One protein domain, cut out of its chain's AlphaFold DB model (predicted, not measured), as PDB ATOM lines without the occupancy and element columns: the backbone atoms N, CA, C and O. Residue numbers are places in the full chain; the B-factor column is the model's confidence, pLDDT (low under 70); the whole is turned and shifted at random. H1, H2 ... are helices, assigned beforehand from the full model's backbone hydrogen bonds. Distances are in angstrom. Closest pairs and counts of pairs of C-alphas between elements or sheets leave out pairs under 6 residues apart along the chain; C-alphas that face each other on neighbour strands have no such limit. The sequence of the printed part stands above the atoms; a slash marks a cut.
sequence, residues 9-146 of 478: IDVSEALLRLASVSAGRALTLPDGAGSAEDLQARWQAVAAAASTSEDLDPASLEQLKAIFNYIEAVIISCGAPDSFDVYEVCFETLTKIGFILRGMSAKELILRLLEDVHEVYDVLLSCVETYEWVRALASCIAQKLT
ATOM      1  N   ILE A   9      99.945 -30.136  34.510       86.56
ATOM      2  CA  ILE A   9      99.396 -31.391  33.985       86.56
ATOM      3  C   ILE A   9      98.040 -31.678  34.634       86.56
ATOM      4  O   ILE A   9      97.083 -31.947  33.918       86.56
ATOM      5  N   ASP A  10      97.912 -31.497  35.950       85.19
ATOM      6  CA  ASP A  10      96.661 -31.757  36.678       85.19
ATOM      7  C   ASP A  10      95.490 -30.900  36.184       85.19
ATOM      8  O   ASP A  10      94.342 -31.355  36.161       85.19
ATOM      9  N   VAL A  11      95.769 -29.651  35.795       86.81
ATOM     10  CA  VAL A  11      94.779 -28.761  35.167       86.81
ATOM     11  C   VAL A  11      94.455 -29.224  33.745       86.81
ATOM     12  O   VAL A  11      93.289 -29.237  33.357       86.81
ATOM     13  N   SER A  12      95.464 -29.650  32.978       90.31
ATOM     14  CA  SER A  12      95.265 -30.173  31.619       90.31
ATOM     15  C   SER A  12      94.380 -31.425  31.613       90.31
ATOM     16  O   SER A  12      93.547 -31.585  30.723       90.31
ATOM     17  N   GLU A  13      94.538 -32.301  32.606       87.88
ATOM     18  CA  GLU A  13      93.703 -33.491  32.797       87.88
ATOM     19  C   GLU A  13      92.275 -33.129  33.218       87.88
ATOM     20  O   GLU A  13      91.314 -33.702  32.702       87.88
ATOM     21  N   ALA A  14      92.119 -32.138  34.102       87.62
ATOM     22  CA  ALA A  14      90.806 -31.652  34.515       87.62
ATOM     23  C   ALA A  14      90.028 -31.034  33.337       87.62
ATOM     24  O   ALA A  14      88.849 -31.332  33.162       87.62
ATOM     25  N   LEU A  15      90.699 -30.274  32.464       91.88
ATOM     26  CA  LEU A  15      90.097 -29.714  31.246       91.88
ATOM     27  C   LEU A  15      89.655 -30.799  30.251       91.88
ATOM     28  O   LEU A  15      88.572 -30.692  29.674       91.88
ATOM     29  N   LEU A  16      90.433 -31.877  30.086       91.00
ATOM     30  CA  LEU A  16      90.005 -33.029  29.280       91.00
ATOM     31  C   LEU A  16      88.777 -33.711  29.875       91.00
ATOM     32  O   LEU A  16      87.836 -34.045  29.152       91.00
ATOM     33  N   ARG A  17      88.783 -33.923  31.196       89.94
ATOM     34  CA  ARG A  17      87.649 -34.513  31.908       89.94
ATOM     35  C   ARG A  17      86.409 -33.638  31.736       89.94
ATOM     36  O   ARG A  17      85.343 -34.173  31.449       89.94
ATOM     37  N   LEU A  18      86.559 -32.318  31.828       90.25
ATOM     38  CA  LEU A  18      85.473 -31.359  31.642       90.25
ATOM     39  C   LEU A  18      84.880 -31.452  30.238       90.25
ATOM     40  O   LEU A  18      83.662 -31.570  30.092       90.25
ATOM     41  N   ALA A  19      85.727 -31.445  29.208       90.38
ATOM     42  CA  ALA A  19      85.282 -31.577  27.825       90.38
ATOM     43  C   ALA A  19      84.575 -32.920  27.577       90.38
ATOM     44  O   ALA A  19      83.511 -32.957  26.960       90.38
ATOM     45  N   SER A  20      85.113 -34.010  28.131       89.62
ATOM     46  CA  SER A  20      84.526 -35.351  28.040       89.62
ATOM     47  C   SER A  20      83.152 -35.439  28.713       89.62
ATOM     48  O   SER A  20      82.195 -35.922  28.107       89.62
ATOM     49  N   VAL A  21      83.019 -34.916  29.936       88.12
ATOM     50  CA  VAL A  21      81.744 -34.885  30.673       88.12
ATOM     51  C   VAL A  21      80.717 -34.018  29.944       88.12
ATOM     52  O   VAL A  21      79.573 -34.439  29.770       88.12
ATOM     53  N   SER A  22      81.137 -32.855  29.441       87.50
ATOM     54  CA  SER A  22      80.271 -31.950  28.674       87.50
ATOM     55  C   SER A  22      79.736 -32.621  27.405       87.50
ATOM     56  O   SER A  22      78.537 -32.573  27.128       87.50
ATOM     57  N   ALA A  23      80.610 -33.314  26.668       86.38
ATOM     58  CA  ALA A  23      80.235 -34.063  25.473       86.38
ATOM     59  C   ALA A  23      79.326 -35.260  25.799       86.38
ATOM     60  O   ALA A  23      78.323 -35.476  25.120       86.38
ATOM     61  N   GLY A  24      79.629 -36.012  26.863       86.25
ATOM     62  CA  GLY A  24      78.829 -37.156  27.310       86.25
ATOM     63  C   GLY A  24      77.415 -36.775  27.759       86.25
ATOM     64  O   GLY A  24      76.481 -37.557  27.593       86.25
ATOM     65  N   ARG A  25      77.244 -35.552  28.273       84.44
ATOM     66  CA  ARG A  25      75.947 -34.961  28.629       84.44
ATOM     67  C   ARG A  25      75.249 -34.257  27.458       84.44
ATOM     68  O   ARG A  25      74.149 -33.749  27.645       84.44
ATOM     69  N   ALA A  26      75.858 -34.255  26.268       84.50
ATOM     70  CA  ALA A  26      75.369 -33.564  25.075       84.50
ATOM     71  C   ALA A  26      75.038 -32.080  25.334       84.50
ATOM     72  O   ALA A  26      74.057 -31.550  24.807       84.50
ATOM     73  N   LEU A  27      75.856 -31.415  26.160       86.00
ATOM     74  CA  LEU A  27      75.680 -29.998  26.467       86.00
ATOM     75  C   LEU A  27      75.888 -29.164  25.200       86.00
ATOM     76  O   LEU A  27      76.843 -29.361  24.448       86.00
ATOM     77  N   THR A  28      74.978 -28.225  24.962       83.75
ATOM     78  CA  THR A  28      75.069 -27.296  23.834       83.75
ATOM     79  C   THR A  28      75.978 -26.139  24.224       83.75
ATOM     80  O   THR A  28      75.614 -25.340  25.086       83.75
ATOM     81  N   LEU A  29      77.157 -26.063  23.609       83.94
ATOM     82  CA  LEU A  29      78.128 -24.994  23.838       83.94
ATOM     83  C   LEU A  29      78.088 -23.972  22.688       83.94
ATOM     84  O   LEU A  29      77.753 -24.352  21.563       83.94
ATOM     85  N   PRO A  30      78.421 -22.693  22.939       77.88
ATOM     86  CA  PRO A  30      78.506 -21.671  21.902       77.88
ATOM     87  C   PRO A  30      79.476 -22.048  20.779       77.88
ATOM     88  O   PRO A  30      80.515 -22.675  21.016       77.88
ATOM     89  N   ASP A  31      79.179 -21.593  19.562       71.88
ATOM     90  CA  ASP A  31      80.090 -21.734  18.427       71.88
ATOM     91  C   ASP A  31      81.453 -21.106  18.761       71.88
ATOM     92  O   ASP A  31      81.549 -19.938  19.139       71.88
ATOM     93  N   GLY A  32      82.524 -21.892  18.625       68.38
ATOM     94  CA  GLY A  32      83.885 -21.446  18.938       68.38
ATOM     95  C   GLY A  32      84.325 -21.622  20.396       68.38
ATOM     96  O   GLY A  32      85.425 -21.181  20.729       68.38
ATOM     97  N   ALA A  33      83.542 -22.309  21.244       68.06
ATOM     98  CA  ALA A  33      83.954 -22.685  22.605       68.06
ATOM     99  C   ALA A  33      85.292 -23.462  22.634       68.06
ATOM    100  O   ALA A  33      86.067 -23.343  23.580       68.06
ATOM    101  N   GLY A  34      85.610 -24.171  21.547       74.62
ATOM    102  CA  GLY A  34      86.851 -24.925  21.379       74.62
ATOM    103  C   GLY A  34      86.693 -26.398  21.754       74.62
ATOM    104  O   GLY A  34      85.835 -26.778  22.547       74.62
ATOM    105  N   SER A  35      87.510 -27.234  21.126       85.00
ATOM    106  CA  SER A  35      87.671 -28.656  21.432       85.00
ATOM    107  C   SER A  35      88.426 -28.879  22.751       85.00
ATOM    108  O   SER A  35      88.991 -27.951  23.338       85.00
ATOM    109  N   ALA A  36      88.472 -30.131  23.212       86.06
ATOM    110  CA  ALA A  36      89.291 -30.509  24.361       86.06
ATOM    111  C   ALA A  36      90.774 -30.166  24.117       86.06
ATOM    112  O   ALA A  36      91.460 -29.664  25.009       86.06
ATOM    113  N   GLU A  37      91.243 -30.368  22.886       87.31
ATOM    114  CA  GLU A  37      92.583 -30.014  22.426       87.31
ATOM    115  C   GLU A  37      92.815 -28.496  22.451       87.31
ATOM    116  O   GLU A  37      93.884 -28.048  22.873       87.31
ATOM    117  N   ASP A  38      91.810 -27.696  22.078       90.19
ATOM    118  CA  ASP A  38      91.897 -26.234  22.150       90.19
ATOM    119  C   ASP A  38      92.036 -25.759  23.600       90.19
ATOM    120  O   ASP A  38      92.887 -24.921  23.894       90.19
ATOM    121  N   LEU A  39      91.255 -26.314  24.533       91.88
ATOM    122  CA  LEU A  39      91.360 -25.974  25.958       91.88
ATOM    123  C   LEU A  39      92.738 -26.311  26.530       91.88
ATOM    124  O   LEU A  39      93.309 -25.514  27.278       91.88
ATOM    125  N   GLN A  40      93.302 -27.459  26.149       91.69
ATOM    126  CA  GLN A  40      94.654 -27.829  26.556       91.69
ATOM    127  C   GLN A  40      95.708 -26.881  25.989       91.69
ATOM    128  O   GLN A  40      96.581 -26.436  26.733       91.69
ATOM    129  N   ALA A  41      95.622 -26.537  24.702       92.38
ATOM    130  CA  ALA A  41      96.559 -25.612  24.070       92.38
ATOM    131  C   ALA A  41      96.507 -24.222  24.725       92.38
ATOM    132  O   ALA A  41      97.548 -23.626  25.019       92.38
ATOM    133  N   ARG A  42      95.297 -23.733  25.029       94.25
ATOM    134  CA  ARG A  42      95.082 -22.477  25.763       94.25
ATOM    135  C   ARG A  42      95.719 -22.527  27.144       94.25
ATOM    136  O   ARG A  42      96.458 -21.615  27.509       94.25
ATOM    137  N   TRP A  43      95.486 -23.603  27.896       94.38
ATOM    138  CA  TRP A  43      96.052 -23.742  29.234       94.38
ATOM    139  C   TRP A  43      97.576 -23.874  29.217       94.38
ATOM    140  O   TRP A  43      98.246 -23.272  30.049       94.38
ATOM    141  N   GLN A  44      98.148 -24.595  28.253       92.88
ATOM    142  CA  GLN A  44      99.601 -24.698  28.104       92.88
ATOM    143  C   GLN A  44     100.254 -23.329  27.883       92.88
ATOM    144  O   GLN A  44     101.298 -23.062  28.477       92.88
ATOM    145  N   ALA A  45      99.627 -22.448  27.096       91.56
ATOM    146  CA  ALA A  45     100.103 -21.078  26.917       91.56
ATOM    147  C   ALA A  45     100.078 -20.288  28.240       91.56
ATOM    148  O   ALA A  45     101.083 -19.681  28.611       91.56
ATOM    149  N   VAL A  46      98.974 -20.373  28.992       90.69
ATOM    150  CA  VAL A  46      98.832 -19.721  30.308       90.69
ATOM    151  C   VAL A  46      99.857 -20.256  31.309       90.69
ATOM    152  O   VAL A  46     100.527 -19.479  31.985       90.69
ATOM    153  N   ALA A  47     100.013 -21.576  31.394       89.81
ATOM    154  CA  ALA A  47     100.934 -22.224  32.318       89.81
ATOM    155  C   ALA A  47     102.399 -21.895  31.995       89.81
ATOM    156  O   ALA A  47     103.193 -21.666  32.907       89.81
ATOM    157  N   ALA A  48     102.757 -21.826  30.708       89.44
ATOM    158  CA  ALA A  48     104.086 -21.404  30.283       89.44
ATOM    159  C   ALA A  48     104.371 -19.957  30.714       89.44
ATOM    160  O   ALA A  48     105.408 -19.704  31.332       89.44
ATOM    161  N   ALA A  49     103.434 -19.032  30.482       87.81
ATOM    162  CA  ALA A  49     103.568 -17.644  30.920       87.81
ATOM    163  C   ALA A  49     103.698 -17.539  32.450       87.81
ATOM    164  O   ALA A  49     104.668 -16.963  32.946       87.81
ATOM    165  N   ALA A  50     102.807 -18.202  33.194       83.44
ATOM    166  CA  ALA A  50     102.813 -18.223  34.658       83.44
ATOM    167  C   ALA A  50     104.090 -18.842  35.261       83.44
ATOM    168  O   ALA A  50     104.479 -18.502  36.374       83.44
ATOM    169  N   SER A  51     104.773 -19.738  34.538       83.62
ATOM    170  CA  SER A  51     106.044 -20.319  34.996       83.62
ATOM    171  C   SER A  51     107.243 -19.372  34.872       83.62
ATOM    172  O   SER A  51     108.292 -19.628  35.462       83.62
ATOM    173  N   THR A  52     107.104 -18.290  34.100       82.44
ATOM    174  CA  THR A  52     108.210 -17.378  33.753       82.44
ATOM    175  C   THR A  52     108.038 -15.959  34.288       82.44
ATOM    176  O   THR A  52     109.008 -15.203  34.304       82.44
ATOM    177  N   SER A  53     106.835 -15.596  34.736       79.12
ATOM    178  CA  SER A  53     106.483 -14.247  35.179       79.12
ATOM    179  C   SER A  53     105.449 -14.293  36.304       79.12
ATOM    180  O   SER A  53     104.561 -15.145  36.305       79.12
ATOM    181  N   GLU A  54     105.534 -13.340  37.234       72.31
ATOM    182  CA  GLU A  54     104.517 -13.130  38.277       72.31
ATOM    183  C   GLU A  54     103.242 -12.457  37.737       72.31
ATOM    184  O   GLU A  54     102.225 -12.443  38.429       72.31
ATOM    185  N   ASP A  55     103.272 -11.969  36.490       78.88
ATOM    186  CA  ASP A  55     102.134 -11.385  35.774       78.88
ATOM    187  C   ASP A  55     101.895 -12.079  34.428       78.88
ATOM    188  O   ASP A  55     102.842 -12.377  33.694       78.88
ATOM    189  N   LEU A  56     100.619 -12.310  34.090       80.69
ATOM    190  CA  LEU A  56     100.224 -12.799  32.770       80.69
ATOM    191  C   LEU A  56     100.214 -11.638  31.778       80.69
ATOM    192  O   LEU A  56      99.622 -10.589  32.032       80.69
ATOM    193  N   ASP A  57     100.829 -11.847  30.619       85.12
ATOM    194  CA  ASP A  57     100.724 -10.912  29.511       85.12
ATOM    195  C   ASP A  57      99.287 -10.888  28.936       85.12
ATOM    196  O   ASP A  57      98.514 -11.837  29.129       85.12
ATOM    197  N   PRO A  58      98.906  -9.829  28.195       86.75
ATOM    198  CA  PRO A  58      97.558  -9.699  27.643       86.75
ATOM    199  C   PRO A  58      97.102 -10.881  26.777       86.75
ATOM    200  O   PRO A  58      95.922 -11.222  26.796       86.75
ATOM    201  N   ALA A  59      98.006 -11.530  26.034       88.44
ATOM    202  CA  ALA A  59      97.629 -12.659  25.191       88.44
ATOM    203  C   ALA A  59      97.321 -13.904  26.034       88.44
ATOM    204  O   ALA A  59      96.357 -14.612  25.743       88.44
ATOM    205  N   SER A  60      98.090 -14.141  27.100       88.62
ATOM    206  CA  SER A  60      97.830 -15.214  28.067       88.62
ATOM    207  C   SER A  60      96.535 -14.989  28.856       88.62
ATOM    208  O   SER A  60      95.790 -15.937  29.100       88.62
ATOM    209  N   LEU A  61      96.209 -13.738  29.193       84.38
ATOM    210  CA  LEU A  61      94.930 -13.392  29.823       84.38
ATOM    211  C   LEU A  61      93.732 -13.699  28.918       84.38
ATOM    212  O   LEU A  61      92.744 -14.255  29.392       84.38
ATOM    213  N   GLU A  62      93.831 -13.417  27.619       87.69
ATOM    214  CA  GLU A  62      92.792 -13.790  26.649       87.69
ATOM    215  C   GLU A  62      92.620 -15.315  26.542       87.69
ATOM    216  O   GLU A  62      91.495 -15.811  26.439       87.69
ATOM    217  N   GLN A  63      93.709 -16.090  26.638       90.81
ATOM    218  CA  GLN A  63      93.602 -17.555  26.684       90.81
ATOM    219  C   GLN A  63      92.899 -18.040  27.956       90.81
ATOM    220  O   GLN A  63      92.043 -18.922  27.880       90.81
ATOM    221  N   LEU A  64      93.220 -17.450  29.112       87.56
ATOM    222  CA  LEU A  64      92.566 -17.768  30.383       87.56
ATOM    223  C   LEU A  64      91.075 -17.398  30.357       87.56
ATOM    224  O   LEU A  64      90.238 -18.191  30.786       87.56
ATOM    225  N   LYS A  65      90.734 -16.238  29.782       85.94
ATOM    226  CA  LYS A  65      89.347 -15.796  29.588       85.94
ATOM    227  C   LYS A  65      88.548 -16.789  28.753       85.94
ATOM    228  O   LYS A  65      87.435 -17.146  29.118       85.94
ATOM    229  N   ALA A  66      89.129 -17.282  27.661       88.44
ATOM    230  CA  ALA A  66      88.481 -18.282  26.819       88.44
ATOM    231  C   ALA A  66      88.201 -19.597  27.575       88.44
ATOM    232  O   ALA A  66      87.146 -20.195  27.376       88.44
ATOM    233  N   ILE A  67      89.098 -20.020  28.477       89.50
ATOM    234  CA  ILE A  67      88.877 -21.193  29.341       89.50
ATOM    235  C   ILE A  67      87.713 -20.943  30.311       89.50
ATOM    236  O   ILE A  67      86.856 -21.810  30.474       89.50
ATOM    237  N   PHE A  68      87.641 -19.765  30.933       86.31
ATOM    238  CA  PHE A  68      86.538 -19.431  31.840       86.31
ATOM    239  C   PHE A  68      85.195 -19.311  31.120       86.31
ATOM    240  O   PHE A  68      84.216 -19.872  31.602       86.31
ATOM    241  N   ASN A  69      85.158 -18.712  29.928       85.50
ATOM    242  CA  ASN A  69      83.953 -18.668  29.094       85.50
ATOM    243  C   ASN A  69      83.476 -20.074  28.692       85.50
ATOM    244  O   ASN A  69      82.276 -20.322  28.600       85.50
ATOM    245  N   TYR A  70      84.399 -21.015  28.464       89.19
ATOM    246  CA  TYR A  70      84.030 -22.411  28.222       89.19
ATOM    247  C   TYR A  70      83.363 -23.029  29.457       89.19
ATOM    248  O   TYR A  70      82.311 -23.654  29.346       89.19
ATOM    249  N   ILE A  71      83.954 -22.841  30.643       86.62
ATOM    250  CA  ILE A  71      83.403 -23.349  31.909       86.62
ATOM    251  C   ILE A  71      82.026 -22.727  32.187       86.62
ATOM    252  O   ILE A  71      81.108 -23.442  32.581       86.62
ATOM    253  N   GLU A  72      81.862 -21.431  31.917       83.69
ATOM    254  CA  GLU A  72      80.579 -20.730  32.000       83.69
ATOM    255  C   GLU A  72      79.535 -21.353  31.078       83.69
ATOM    256  O   GLU A  72      78.447 -21.715  31.519       83.69
ATOM    257  N   ALA A  73      79.880 -21.545  29.804       85.19
ATOM    258  CA  ALA A  73      78.989 -22.159  28.835       85.19
ATOM    259  C   ALA A  73      78.551 -23.566  29.264       85.19
ATOM    260  O   ALA A  73      77.382 -23.914  29.106       85.19
ATOM    261  N   VAL A  74      79.460 -24.360  29.840       86.69
ATOM    262  CA  VAL A  74      79.136 -25.680  30.402       86.69
ATOM    263  C   VAL A  74      78.143 -25.554  31.555       86.69
ATOM    264  O   VAL A  74      77.140 -26.265  31.568       86.69
ATOM    265  N   ILE A  75      78.382 -24.631  32.489       81.12
ATOM    266  CA  ILE A  75      77.513 -24.385  33.648       81.12
ATOM    267  C   ILE A  75      76.110 -23.944  33.209       81.12
ATOM    268  O   ILE A  75      75.119 -24.513  33.673       81.12
ATOM    269  N   ILE A  76      76.019 -22.992  32.277       80.44
ATOM    270  CA  ILE A  76      74.750 -22.487  31.734       80.44
ATOM    271  C   ILE A  76      73.996 -23.601  31.007       80.44
ATOM    272  O   ILE A  76      72.802 -23.800  31.226       80.44
ATOM    273  N   SER A  77      74.694 -24.337  30.141       82.75
ATOM    274  CA  SER A  77      74.098 -25.393  29.317       82.75
ATOM    275  C   SER A  77      73.598 -26.575  30.150       82.75
ATOM    276  O   SER A  77      72.651 -27.260  29.769       82.75
ATOM    277  N   CYS A  78      74.223 -26.801  31.303       81.12
ATOM    278  CA  CYS A  78      73.897 -27.888  32.207       81.12
ATOM    279  C   CYS A  78      72.531 -27.723  32.903       81.12
ATOM    280  O   CYS A  78      71.776 -28.693  32.966       81.12
ATOM    281  N   GLY A  79      72.204 -26.528  33.418       68.69
ATOM    282  CA  GLY A  79      70.996 -26.282  34.227       68.69
ATOM    283  C   GLY A  79      70.965 -27.024  35.589       68.69
ATOM    284  O   GLY A  79      71.609 -28.055  35.775       68.69
ATOM    285  N   ALA A  80      70.233 -26.490  36.578       69.31
ATOM    286  CA  ALA A  80      70.159 -27.024  37.956       69.31
ATOM    287  C   ALA A  80      69.390 -28.369  38.076       69.31
ATOM    288  O   ALA A  80      68.570 -28.661  37.207       69.31
ATOM    289  N   PRO A  81      69.470 -29.128  39.200       53.16
ATOM    290  CA  PRO A  81      70.565 -29.342  40.158       53.16
ATOM    291  C   PRO A  81      71.124 -30.794  40.138       53.16
ATOM    292  O   PRO A  81      72.000 -31.126  40.935       53.16
ATOM    293  N   ASP A  82      70.667 -31.667  39.231       56.12
ATOM    294  CA  ASP A  82      70.977 -33.116  39.242       56.12
ATOM    295  C   ASP A  82      72.230 -33.511  38.425       56.12
ATOM    296  O   ASP A  82      72.465 -34.686  38.126       56.12
ATOM    297  N   SER A  83      73.072 -32.538  38.080       69.81
ATOM    298  CA  SER A  83      74.276 -32.719  37.253       69.81
ATOM    299  C   SER A  83      75.557 -32.553  38.067       69.81
ATOM    300  O   SER A  83      76.464 -31.794  37.722       69.81
ATOM    301  N   PHE A  84      75.603 -33.250  39.201       70.19
ATOM    302  CA  PHE A  84      76.702 -33.192  40.162       70.19
ATOM    303  C   PHE A  84      78.079 -33.439  39.530       70.19
ATOM    304  O   PHE A  84      79.041 -32.760  39.862       70.19
ATOM    305  N   ASP A  85      78.159 -34.385  38.596       75.62
ATOM    306  CA  ASP A  85      79.363 -34.737  37.841       75.62
ATOM    307  C   ASP A  85      79.889 -33.589  36.970       75.62
ATOM    308  O   ASP A  85      81.099 -33.422  36.844       75.62
ATOM    309  N   VAL A  86      78.997 -32.781  36.386       80.38
ATOM    310  CA  VAL A  86      79.379 -31.605  35.589       80.38
ATOM    311  C   VAL A  86      79.959 -30.532  36.504       80.38
ATOM    312  O   VAL A  86      81.073 -30.058  36.280       80.38
ATOM    313  N   TYR A  87      79.235 -30.205  37.579       76.50
ATOM    314  CA  TYR A  87      79.676 -29.210  38.549       76.50
ATOM    315  C   TYR A  87      80.994 -29.617  39.212       76.50
ATOM    316  O   TYR A  87      81.924 -28.814  39.229       76.50
ATOM    317  N   GLU A  88      81.123 -30.863  39.683       78.19
ATOM    318  CA  GLU A  88      82.349 -31.392  40.297       78.19
ATOM    319  C   GLU A  88      83.579 -31.107  39.430       78.19
ATOM    320  O   GLU A  88      84.576 -30.575  39.918       78.19
ATOM    321  N   VAL A  89      83.492 -31.396  38.130       81.19
ATOM    322  CA  VAL A  89      84.624 -31.240  37.212       81.19
ATOM    323  C   VAL A  89      84.891 -29.770  36.863       81.19
ATOM    324  O   VAL A  89      86.057 -29.376  36.760       81.19
ATOM    325  N   CYS A  90      83.857 -28.926  36.754       83.00
ATOM    326  CA  CYS A  90      84.027 -27.471  36.650       83.00
ATOM    327  C   CYS A  90      84.788 -26.915  37.869       83.00
ATOM    328  O   CYS A  90      85.772 -26.187  37.711       83.00
ATOM    329  N   PHE A  91      84.379 -27.299  39.084       74.69
ATOM    330  CA  PHE A  91      84.993 -26.846  40.336       74.69
ATOM    331  C   PHE A  91      86.423 -27.356  40.511       74.69
ATOM    332  O   PHE A  91      87.308 -26.586  40.897       74.69
ATOM    333  N   GLU A  92      86.667 -28.631  40.207       79.75
ATOM    334  CA  GLU A  92      88.005 -29.225  40.219       79.75
ATOM    335  C   GLU A  92      88.950 -28.427  39.307       79.75
ATOM    336  O   GLU A  92      90.044 -28.035  39.721       79.75
ATOM    337  N   THR A  93      88.491 -28.121  38.090       83.56
ATOM    338  CA  THR A  93      89.261 -27.376  37.087       83.56
ATOM    339  C   THR A  93      89.595 -25.963  37.568       83.56
ATOM    340  O   THR A  93      90.769 -25.585  37.600       83.56
ATOM    341  N   LEU A  94      88.590 -25.195  38.010       80.31
ATOM    342  CA  LEU A  94      88.779 -23.830  38.525       80.31
ATOM    343  C   LEU A  94      89.713 -23.800  39.741       80.31
ATOM    344  O   LEU A  94      90.574 -22.925  39.849       80.31
ATOM    345  N   THR A  95      89.592 -24.787  40.632       70.06
ATOM    346  CA  THR A  95      90.434 -24.896  41.829       70.06
ATOM    347  C   THR A  95      91.895 -25.116  41.463       70.06
ATOM    348  O   THR A  95      92.775 -24.413  41.965       70.06
ATOM    349  N   LYS A  96      92.171 -26.072  40.569       78.69
ATOM    350  CA  LYS A  96      93.540 -26.369  40.135       78.69
ATOM    351  C   LYS A  96      94.164 -25.165  39.416       78.69
ATOM    352  O   LYS A  96      95.309 -24.826  39.709       78.69
ATOM    353  N   ILE A  97      93.400 -24.460  38.570       81.81
ATOM    354  CA  ILE A  97      93.837 -23.199  37.941       81.81
ATOM    355  C   ILE A  97      94.198 -22.159  39.013       81.81
ATOM    356  O   ILE A  97      95.304 -21.618  39.003       81.81
ATOM    357  N   GLY A  98      93.303 -21.917  39.976       73.38
ATOM    358  CA  GLY A  98      93.518 -20.939  41.044       73.38
ATOM    359  C   GLY A  98      94.742 -21.242  41.914       73.38
ATOM    360  O   GLY A  98      95.437 -20.322  42.345       73.38
ATOM    361  N   PHE A  99      95.057 -22.522  42.136       71.62
ATOM    362  CA  PHE A  99      96.266 -22.921  42.854       71.62
ATOM    363  C   PHE A  99      97.549 -22.644  42.076       71.62
ATOM    364  O   PHE A  99      98.511 -22.166  42.676       71.62
ATOM    365  N   ILE A 100      97.568 -22.900  40.767       75.69
ATOM    366  CA  ILE A 100      98.732 -22.599  39.923       75.69
ATOM    367  C   ILE A 100      98.978 -21.087  39.856       75.69
ATOM    368  O   ILE A 100     100.117 -20.644  39.964       75.69
ATOM    369  N   LEU A 101      97.914 -20.286  39.776       73.75
ATOM    370  CA  LEU A 101      98.008 -18.825  39.657       73.75
ATOM    371  C   LEU A 101      98.081 -18.093  41.019       73.75
ATOM    372  O   LEU A 101      98.104 -16.864  41.067       73.75
ATOM    373  N   ARG A 102      98.147 -18.817  42.151       62.28
ATOM    374  CA  ARG A 102      98.017 -18.263  43.522       62.28
ATOM    375  C   ARG A 102      99.069 -17.222  43.923       62.28
ATOM    376  O   ARG A 102      98.852 -16.510  44.902       62.28
ATOM    377  N   GLY A 103     100.219 -17.222  43.252       58.22
ATOM    378  CA  GLY A 103     101.368 -16.361  43.545       58.22
ATOM    379  C   GLY A 103     101.477 -15.130  42.648       58.22
ATOM    380  O   GLY A 103     102.446 -14.396  42.779       58.22
ATOM    381  N   MET A 104     100.524 -14.917  41.736       62.78
ATOM    382  CA  MET A 104     100.608 -13.842  40.748       62.78
ATOM    383  C   MET A 104     100.180 -12.491  41.333       62.78
ATOM    384  O   MET A 104      99.200 -12.413  42.084       62.78
ATOM    385  N   SER A 105     100.898 -11.423  40.975       55.78
ATOM    386  CA  SER A 105     100.661 -10.072  41.509       55.78
ATOM    387  C   SER A 105      99.311  -9.504  41.039       55.78
ATOM    388  O   SER A 105      98.605  -8.820  41.782       55.78
ATOM    389  N   ALA A 106      98.862  -9.929  39.854       53.72
ATOM    390  CA  ALA A 106      97.584  -9.589  39.237       53.72
ATOM    391  C   ALA A 106      96.355 -10.344  39.807       53.72
ATOM    392  O   ALA A 106      95.379 -10.574  39.091       53.72
ATOM    393  N   LYS A 107      96.353 -10.723  41.095       53.88
ATOM    394  CA  LYS A 107      95.210 -11.398  41.749       53.88
ATOM    395  C   LYS A 107      93.888 -10.646  41.533       53.88
ATOM    396  O   LYS A 107      92.864 -11.266  41.273       53.88
ATOM    397  N   GLU A 108      93.912  -9.317  41.589       54.44
ATOM    398  CA  GLU A 108      92.742  -8.462  41.336       54.44
ATOM    399  C   GLU A 108      92.236  -8.545  39.890       54.44
ATOM    400  O   GLU A 108      91.041  -8.420  39.647       54.44
ATOM    401  N   LEU A 109      93.124  -8.795  38.925       59.41
ATOM    402  CA  LEU A 109      92.766  -8.932  37.515       59.41
ATOM    403  C   LEU A 109      92.088 -10.275  37.236       59.41
ATOM    404  O   LEU A 109      91.120 -10.321  36.490       59.41
ATOM    405  N   ILE A 110      92.562 -11.351  37.872       58.91
ATOM    406  CA  ILE A 110      91.935 -12.679  37.794       58.91
ATOM    407  C   ILE A 110      90.544 -12.651  38.439       58.91
ATOM    408  O   ILE A 110      89.617 -13.270  37.925       58.91
ATOM    409  N   LEU A 111      90.381 -11.904  39.536       60.88
ATOM    410  CA  LEU A 111      89.079 -11.711  40.179       60.88
ATOM    411  C   LEU A 111      88.118 -10.917  39.300       60.88
ATOM    412  O   LEU A 111      87.016 -11.392  39.061       60.88
ATOM    413  N   ARG A 112      88.560  -9.788  38.737       61.97
ATOM    414  CA  ARG A 112      87.763  -9.032  37.759       61.97
ATOM    415  C   ARG A 112      87.392  -9.881  36.547       61.97
ATOM    416  O   ARG A 112      86.285  -9.778  36.051       61.97
ATOM    417  N   LEU A 113      88.295 -10.754  36.100       64.88
ATOM    418  CA  LEU A 113      88.024 -11.667  34.995       64.88
ATOM    419  C   LEU A 113      86.932 -12.687  35.335       64.88
ATOM    420  O   LEU A 113      86.147 -13.029  34.464       64.88
ATOM    421  N   LEU A 114      86.891 -13.184  36.574       64.44
ATOM    422  CA  LEU A 114      85.831 -14.082  37.041       64.44
ATOM    423  C   LEU A 114      84.510 -13.337  37.269       64.44
ATOM    424  O   LEU A 114      83.461 -13.891  36.973       64.44
ATOM    425  N   GLU A 115      84.556 -12.096  37.757       62.38
ATOM    426  CA  GLU A 115      83.385 -11.216  37.905       62.38
ATOM    427  C   GLU A 115      82.784 -10.819  36.544       62.38
ATOM    428  O   GLU A 115      81.568 -10.716  36.413       62.38
ATOM    429  N   ASP A 116      83.623 -10.656  35.516       64.69
ATOM    430  CA  ASP A 116      83.194 -10.416  34.131       64.69
ATOM    431  C   ASP A 116      82.471 -11.636  33.513       64.69
ATOM    432  O   ASP A 116      81.805 -11.497  32.484       64.69
ATOM    433  N   VAL A 117      82.606 -12.823  34.116       67.56
ATOM    434  CA  VAL A 117      82.010 -14.095  33.675       67.56
ATOM    435  C   VAL A 117      80.835 -14.421  34.610       67.56
ATOM    436  O   VAL A 117      80.957 -15.148  35.601       67.56
ATOM    437  N   HIS A 118      79.705 -13.785  34.301       60.44
ATOM    438  CA  HIS A 118      78.559 -13.532  35.180       60.44
ATOM    439  C   HIS A 118      78.015 -14.786  35.891       60.44
ATOM    440  O   HIS A 118      77.769 -14.753  37.094       60.44
ATOM    441  N   GLU A 119      77.883 -15.919  35.194       66.12
ATOM    442  CA  GLU A 119      77.250 -17.121  35.769       66.12
ATOM    443  C   GLU A 119      78.238 -18.010  36.543       66.12
ATOM    444  O   GLU A 119      77.852 -18.731  37.465       66.12
ATOM    445  N   VAL A 120      79.537 -17.952  36.221       63.28
ATOM    446  CA  VAL A 120      80.564 -18.722  36.949       63.28
ATOM    447  C   VAL A 120      80.681 -18.207  38.377       63.28
ATOM    448  O   VAL A 120      80.739 -19.006  39.311       63.28
ATOM    449  N   TYR A 121      80.684 -16.887  38.560       61.28
ATOM    450  CA  TYR A 121      80.809 -16.270  39.877       61.28
ATOM    451  C   TYR A 121      79.628 -16.616  40.804       61.28
ATOM    452  O   TYR A 121      79.839 -17.068  41.935       61.28
ATOM    453  N   ASP A 122      78.395 -16.494  40.310       62.66
ATOM    454  CA  ASP A 122      77.179 -16.739  41.098       62.66
ATOM    455  C   ASP A 122      76.974 -18.230  41.430       62.66
ATOM    456  O   ASP A 122      76.578 -18.597  42.547       62.66
ATOM    457  N   VAL A 123      77.315 -19.130  40.500       61.12
ATOM    458  CA  VAL A 123      77.278 -20.582  40.743       61.12
ATOM    459  C   VAL A 123      78.369 -21.013  41.721       61.12
ATOM    460  O   VAL A 123      78.110 -21.841  42.600       61.12
ATOM    461  N   LEU A 124      79.569 -20.425  41.629       57.59
ATOM    462  CA  LEU A 124      80.620 -20.648  42.619       57.59
ATOM    463  C   LEU A 124      80.124 -20.255  44.016       57.59
ATOM    464  O   LEU A 124      80.216 -21.065  44.935       57.59
ATOM    465  N   LEU A 125      79.543 -19.062  44.173       57.16
ATOM    466  CA  LEU A 125      79.080 -18.567  45.470       57.16
ATOM    467  C   LEU A 125      77.962 -19.443  46.067       57.16
ATOM    468  O   LEU A 125      78.062 -19.874  47.218       57.16
ATOM    469  N   SER A 126      76.948 -19.792  45.272       55.25
ATOM    470  CA  SER A 126      75.814 -20.619  45.723       55.25
ATOM    471  C   SER A 126      76.205 -22.059  46.091       55.25
ATOM    472  O   SER A 126      75.685 -22.629  47.057       55.25
ATOM    473  N   CYS A 127      77.162 -22.664  45.382       51.75
ATOM    474  CA  CYS A 127      77.618 -24.026  45.675       51.75
ATOM    475  C   CYS A 127      78.497 -24.100  46.933       51.75
ATOM    476  O   CYS A 127      78.403 -25.083  47.675       51.75
ATOM    477  N   VAL A 128      79.300 -23.063  47.210       51.03
ATOM    478  CA  VAL A 128      80.049 -22.924  48.477       51.03
ATOM    479  C   VAL A 128      79.105 -22.924  49.679       51.03
ATOM    480  O   VAL A 128      79.396 -23.539  50.709       51.03
ATOM    481  N   GLU A 129      77.956 -22.270  49.544       45.34
ATOM    482  CA  GLU A 129      76.946 -22.214  50.597       45.34
ATOM    483  C   GLU A 129      76.213 -23.557  50.775       45.34
ATOM    484  O   GLU A 129      75.891 -23.937  51.908       45.34
ATOM    485  N   THR A 130      76.026 -24.309  49.683       43.22
ATOM    486  CA  THR A 130      75.117 -25.468  49.614       43.22
ATOM    487  C   THR A 130      75.781 -26.828  49.879       43.22
ATOM    488  O   THR A 130      75.158 -27.685  50.506       43.22
ATOM    489  N   TYR A 131      77.032 -27.063  49.463       45.97
ATOM    490  CA  TYR A 131      77.636 -28.406  49.502       45.97
ATOM    491  C   TYR A 131      78.770 -28.535  50.536       45.97
ATOM    492  O   TYR A 131      79.805 -27.880  50.442       45.97
ATOM    493  N   GLU A 132      78.620 -29.433  51.519       39.44
ATOM    494  CA  GLU A 132      79.590 -29.595  52.622       39.44
ATOM    495  C   GLU A 132      80.999 -30.026  52.178       39.44
ATOM    496  O   GLU A 132      81.987 -29.581  52.760       39.44
ATOM    497  N   TRP A 133      81.124 -30.837  51.121       43.72
ATOM    498  CA  TRP A 133      82.432 -31.225  50.569       43.72
ATOM    499  C   TRP A 133      83.121 -30.062  49.835       43.72
ATOM    500  O   TRP A 133      84.349 -29.991  49.809       43.72
ATOM    501  N   VAL A 134      82.337 -29.101  49.325       38.88
ATOM    502  CA  VAL A 134      82.838 -27.834  48.783       38.88
ATOM    503  C   VAL A 134      83.264 -26.911  49.923       38.88
ATOM    504  O   VAL A 134      84.274 -26.248  49.769       38.88
ATOM    505  N   ARG A 135      82.622 -26.912  51.102       41.62
ATOM    506  CA  ARG A 135      83.020 -26.051  52.245       41.62
ATOM    507  C   ARG A 135      84.457 -26.261  52.722       41.62
ATOM    508  O   ARG A 135      85.110 -25.289  53.085       41.62
ATOM    509  N   ALA A 136      84.981 -27.486  52.690       40.31
ATOM    510  CA  ALA A 136      86.379 -27.745  53.054       40.31
ATOM    511  C   ALA A 136      87.372 -27.130  52.044       40.31
ATOM    512  O   ALA A 136      88.411 -26.603  52.433       40.31
ATOM    513  N   LEU A 137      87.025 -27.149  50.752       41.19
ATOM    514  CA  LEU A 137      87.846 -26.636  49.647       41.19
ATOM    515  C   LEU A 137      87.663 -25.117  49.448       41.19
ATOM    516  O   LEU A 137      88.612 -24.368  49.221       41.19
ATOM    517  N   ALA A 138      86.430 -24.655  49.613       39.31
ATOM    518  CA  ALA A 138      86.000 -23.276  49.563       39.31
ATOM    519  C   ALA A 138      86.350 -22.512  50.824       39.31
ATOM    520  O   ALA A 138      86.489 -21.312  50.736       39.31
ATOM    521  N   SER A 139      86.597 -23.137  51.971       40.28
ATOM    522  CA  SER A 139      87.198 -22.422  53.101       40.28
ATOM    523  C   SER A 139      88.533 -21.778  52.689       40.28
ATOM    524  O   SER A 139      88.769 -20.616  52.996       40.28
ATOM    525  N   CYS A 140      89.346 -22.440  51.850       37.25
ATOM    526  CA  CYS A 140      90.576 -21.847  51.305       37.25
ATOM    527  C   CYS A 140      90.348 -20.748  50.251       37.25
ATOM    528  O   CYS A 140      91.162 -19.825  50.149       37.25
ATOM    529  N   ILE A 141      89.281 -20.848  49.451       37.41
ATOM    530  CA  ILE A 141      88.970 -19.899  48.370       37.41
ATOM    531  C   ILE A 141      88.109 -18.731  48.894       37.41
ATOM    532  O   ILE A 141      88.462 -17.579  48.688       37.41
ATOM    533  N   ALA A 142      87.053 -18.990  49.662       37.72
ATOM    534  CA  ALA A 142      86.194 -18.038  50.367       37.72
ATOM    535  C   ALA A 142      86.925 -17.235  51.453       37.72
ATOM    536  O   ALA A 142      86.632 -16.049  51.575       37.72
ATOM    537  N   GLN A 143      87.942 -17.778  52.145       38.25
ATOM    538  CA  GLN A 143      88.862 -16.953  52.962       38.25
ATOM    539  C   GLN A 143      89.601 -15.886  52.136       38.25
ATOM    540  O   GLN A 143      90.150 -14.941  52.696       38.25
ATOM    541  N   LYS A 144      89.651 -16.036  50.804       39.84
ATOM    542  CA  LYS A 144      90.297 -15.104  49.871       39.84
ATOM    543  C   LYS A 144      89.329 -14.375  48.924       39.84
ATOM    544  O   LYS A 144      89.787 -13.412  48.310       39.84
ATOM    545  N   LEU A 145      88.072 -14.820  48.802       34.28
ATOM    546  CA  LEU A 145      87.003 -14.249  47.960       34.28
ATOM    547  C   LEU A 145      85.925 -13.500  48.756       34.28
ATOM    548  O   LEU A 145      85.234 -12.660  48.195       34.28
ATOM    549  N   THR A 146      85.795 -13.752  50.058       34.47
ATOM    550  CA  THR A 146      85.036 -12.872  50.949       34.47
ATOM    551  C   THR A 146      86.030 -12.010  51.720       34.47
ATOM    552  O   THR A 146      87.021 -12.544  52.219       34.47
TER     553      THR A 146
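This is residues 9 to 146 of the 478 residues of the protein "Hypothetical protein" of Polarella glacialis (UniProt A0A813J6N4). Four helices, H1 to H4, stand in an up-and-down bundle, each running against the one before it, and their contacts close into a ring from H1 through H2, H3 and H4 back to H1. The last three helices cover the side made by H3 and H4: H5 is close to H3, H6 crosses steeply from H3 away from the bundle, and H7 folds back near H4 as a loosely attached top. The printed part has 138 residues with seven named helices, H1 to H7 in chain order, and no named strand; the class is all helix. It is compact, with a radius of gyration of the C-alphas of 14.2 A and spans of 40 by 34 by 25 A.

H3, residues 58 to 78, is the longest helix. With its residues 60 to 67 alone it touches H2, residues 36 to 52, in a helical hairpin at a steep tilt of 40 degrees; the closest C-alphas, of Val 46 and Ser 60, are 5.1 A apart. With residues 71 to 78 alone it touches residues 86 to 90 of H4, residues 84 to 100, in another hairpin at a shallow tilt of 17 degrees; the closest C-alphas, of Ile 71 and Cys 90, are 6.3 A apart. H1, residues 9 to 24, touches H4 at a shallow tilt of 23 degrees, opposite ways, with the C-alphas of Ala 14 and Thr 93 closest at 5.2 A. H1 and H2 form a third hairpin, with the C-alphas of Ala 19 and Ala 36 closest at 5.4 A. H6, residues 118 to 130, touches residues 68 to 76 of H3 with its residues 119 to 120 alone, at a steep tilt of 60 degrees; the C-alphas of Glu 72 and Val 120 are closest at 5.3 A. H5, residues 107 to 115, and H6 only just touch, with 3 pairs of C-alphas within 8 A, and only at the corner; the closest, of Glu 115 and Tyr 121, are 6.0 A apart. H7, residues 132 to 145, touches H6 only at the corner, with the C-alphas of Val 128 and Val 134 closest at 5.7 A. H4 and H7 are near each other. Every O i to N i+4 pair is within hydrogen-bond range in H1, H3, H4 and H5; H2 has 12 of 13, H6 8 of 9 and H7 5 of 10.

H3 is 30.2 A long, H2 24.9 A, H4 24.4 A and H1 22.4 A. C-alpha 9 begins H1 at (99.396, -31.391, 33.985), and C-alpha 145 ends H7 at (87.003, -14.249, 47.960).

The C-alphas of Thr 52 and Asp 82 are farthest apart, at 40.8 A. The printed part has no cut, and the link from H1 to H2 is long. Mean pLDDT of the printed part is 72.8; residues 32 to 33, 79 to 83 and 102 to 146 are under 70.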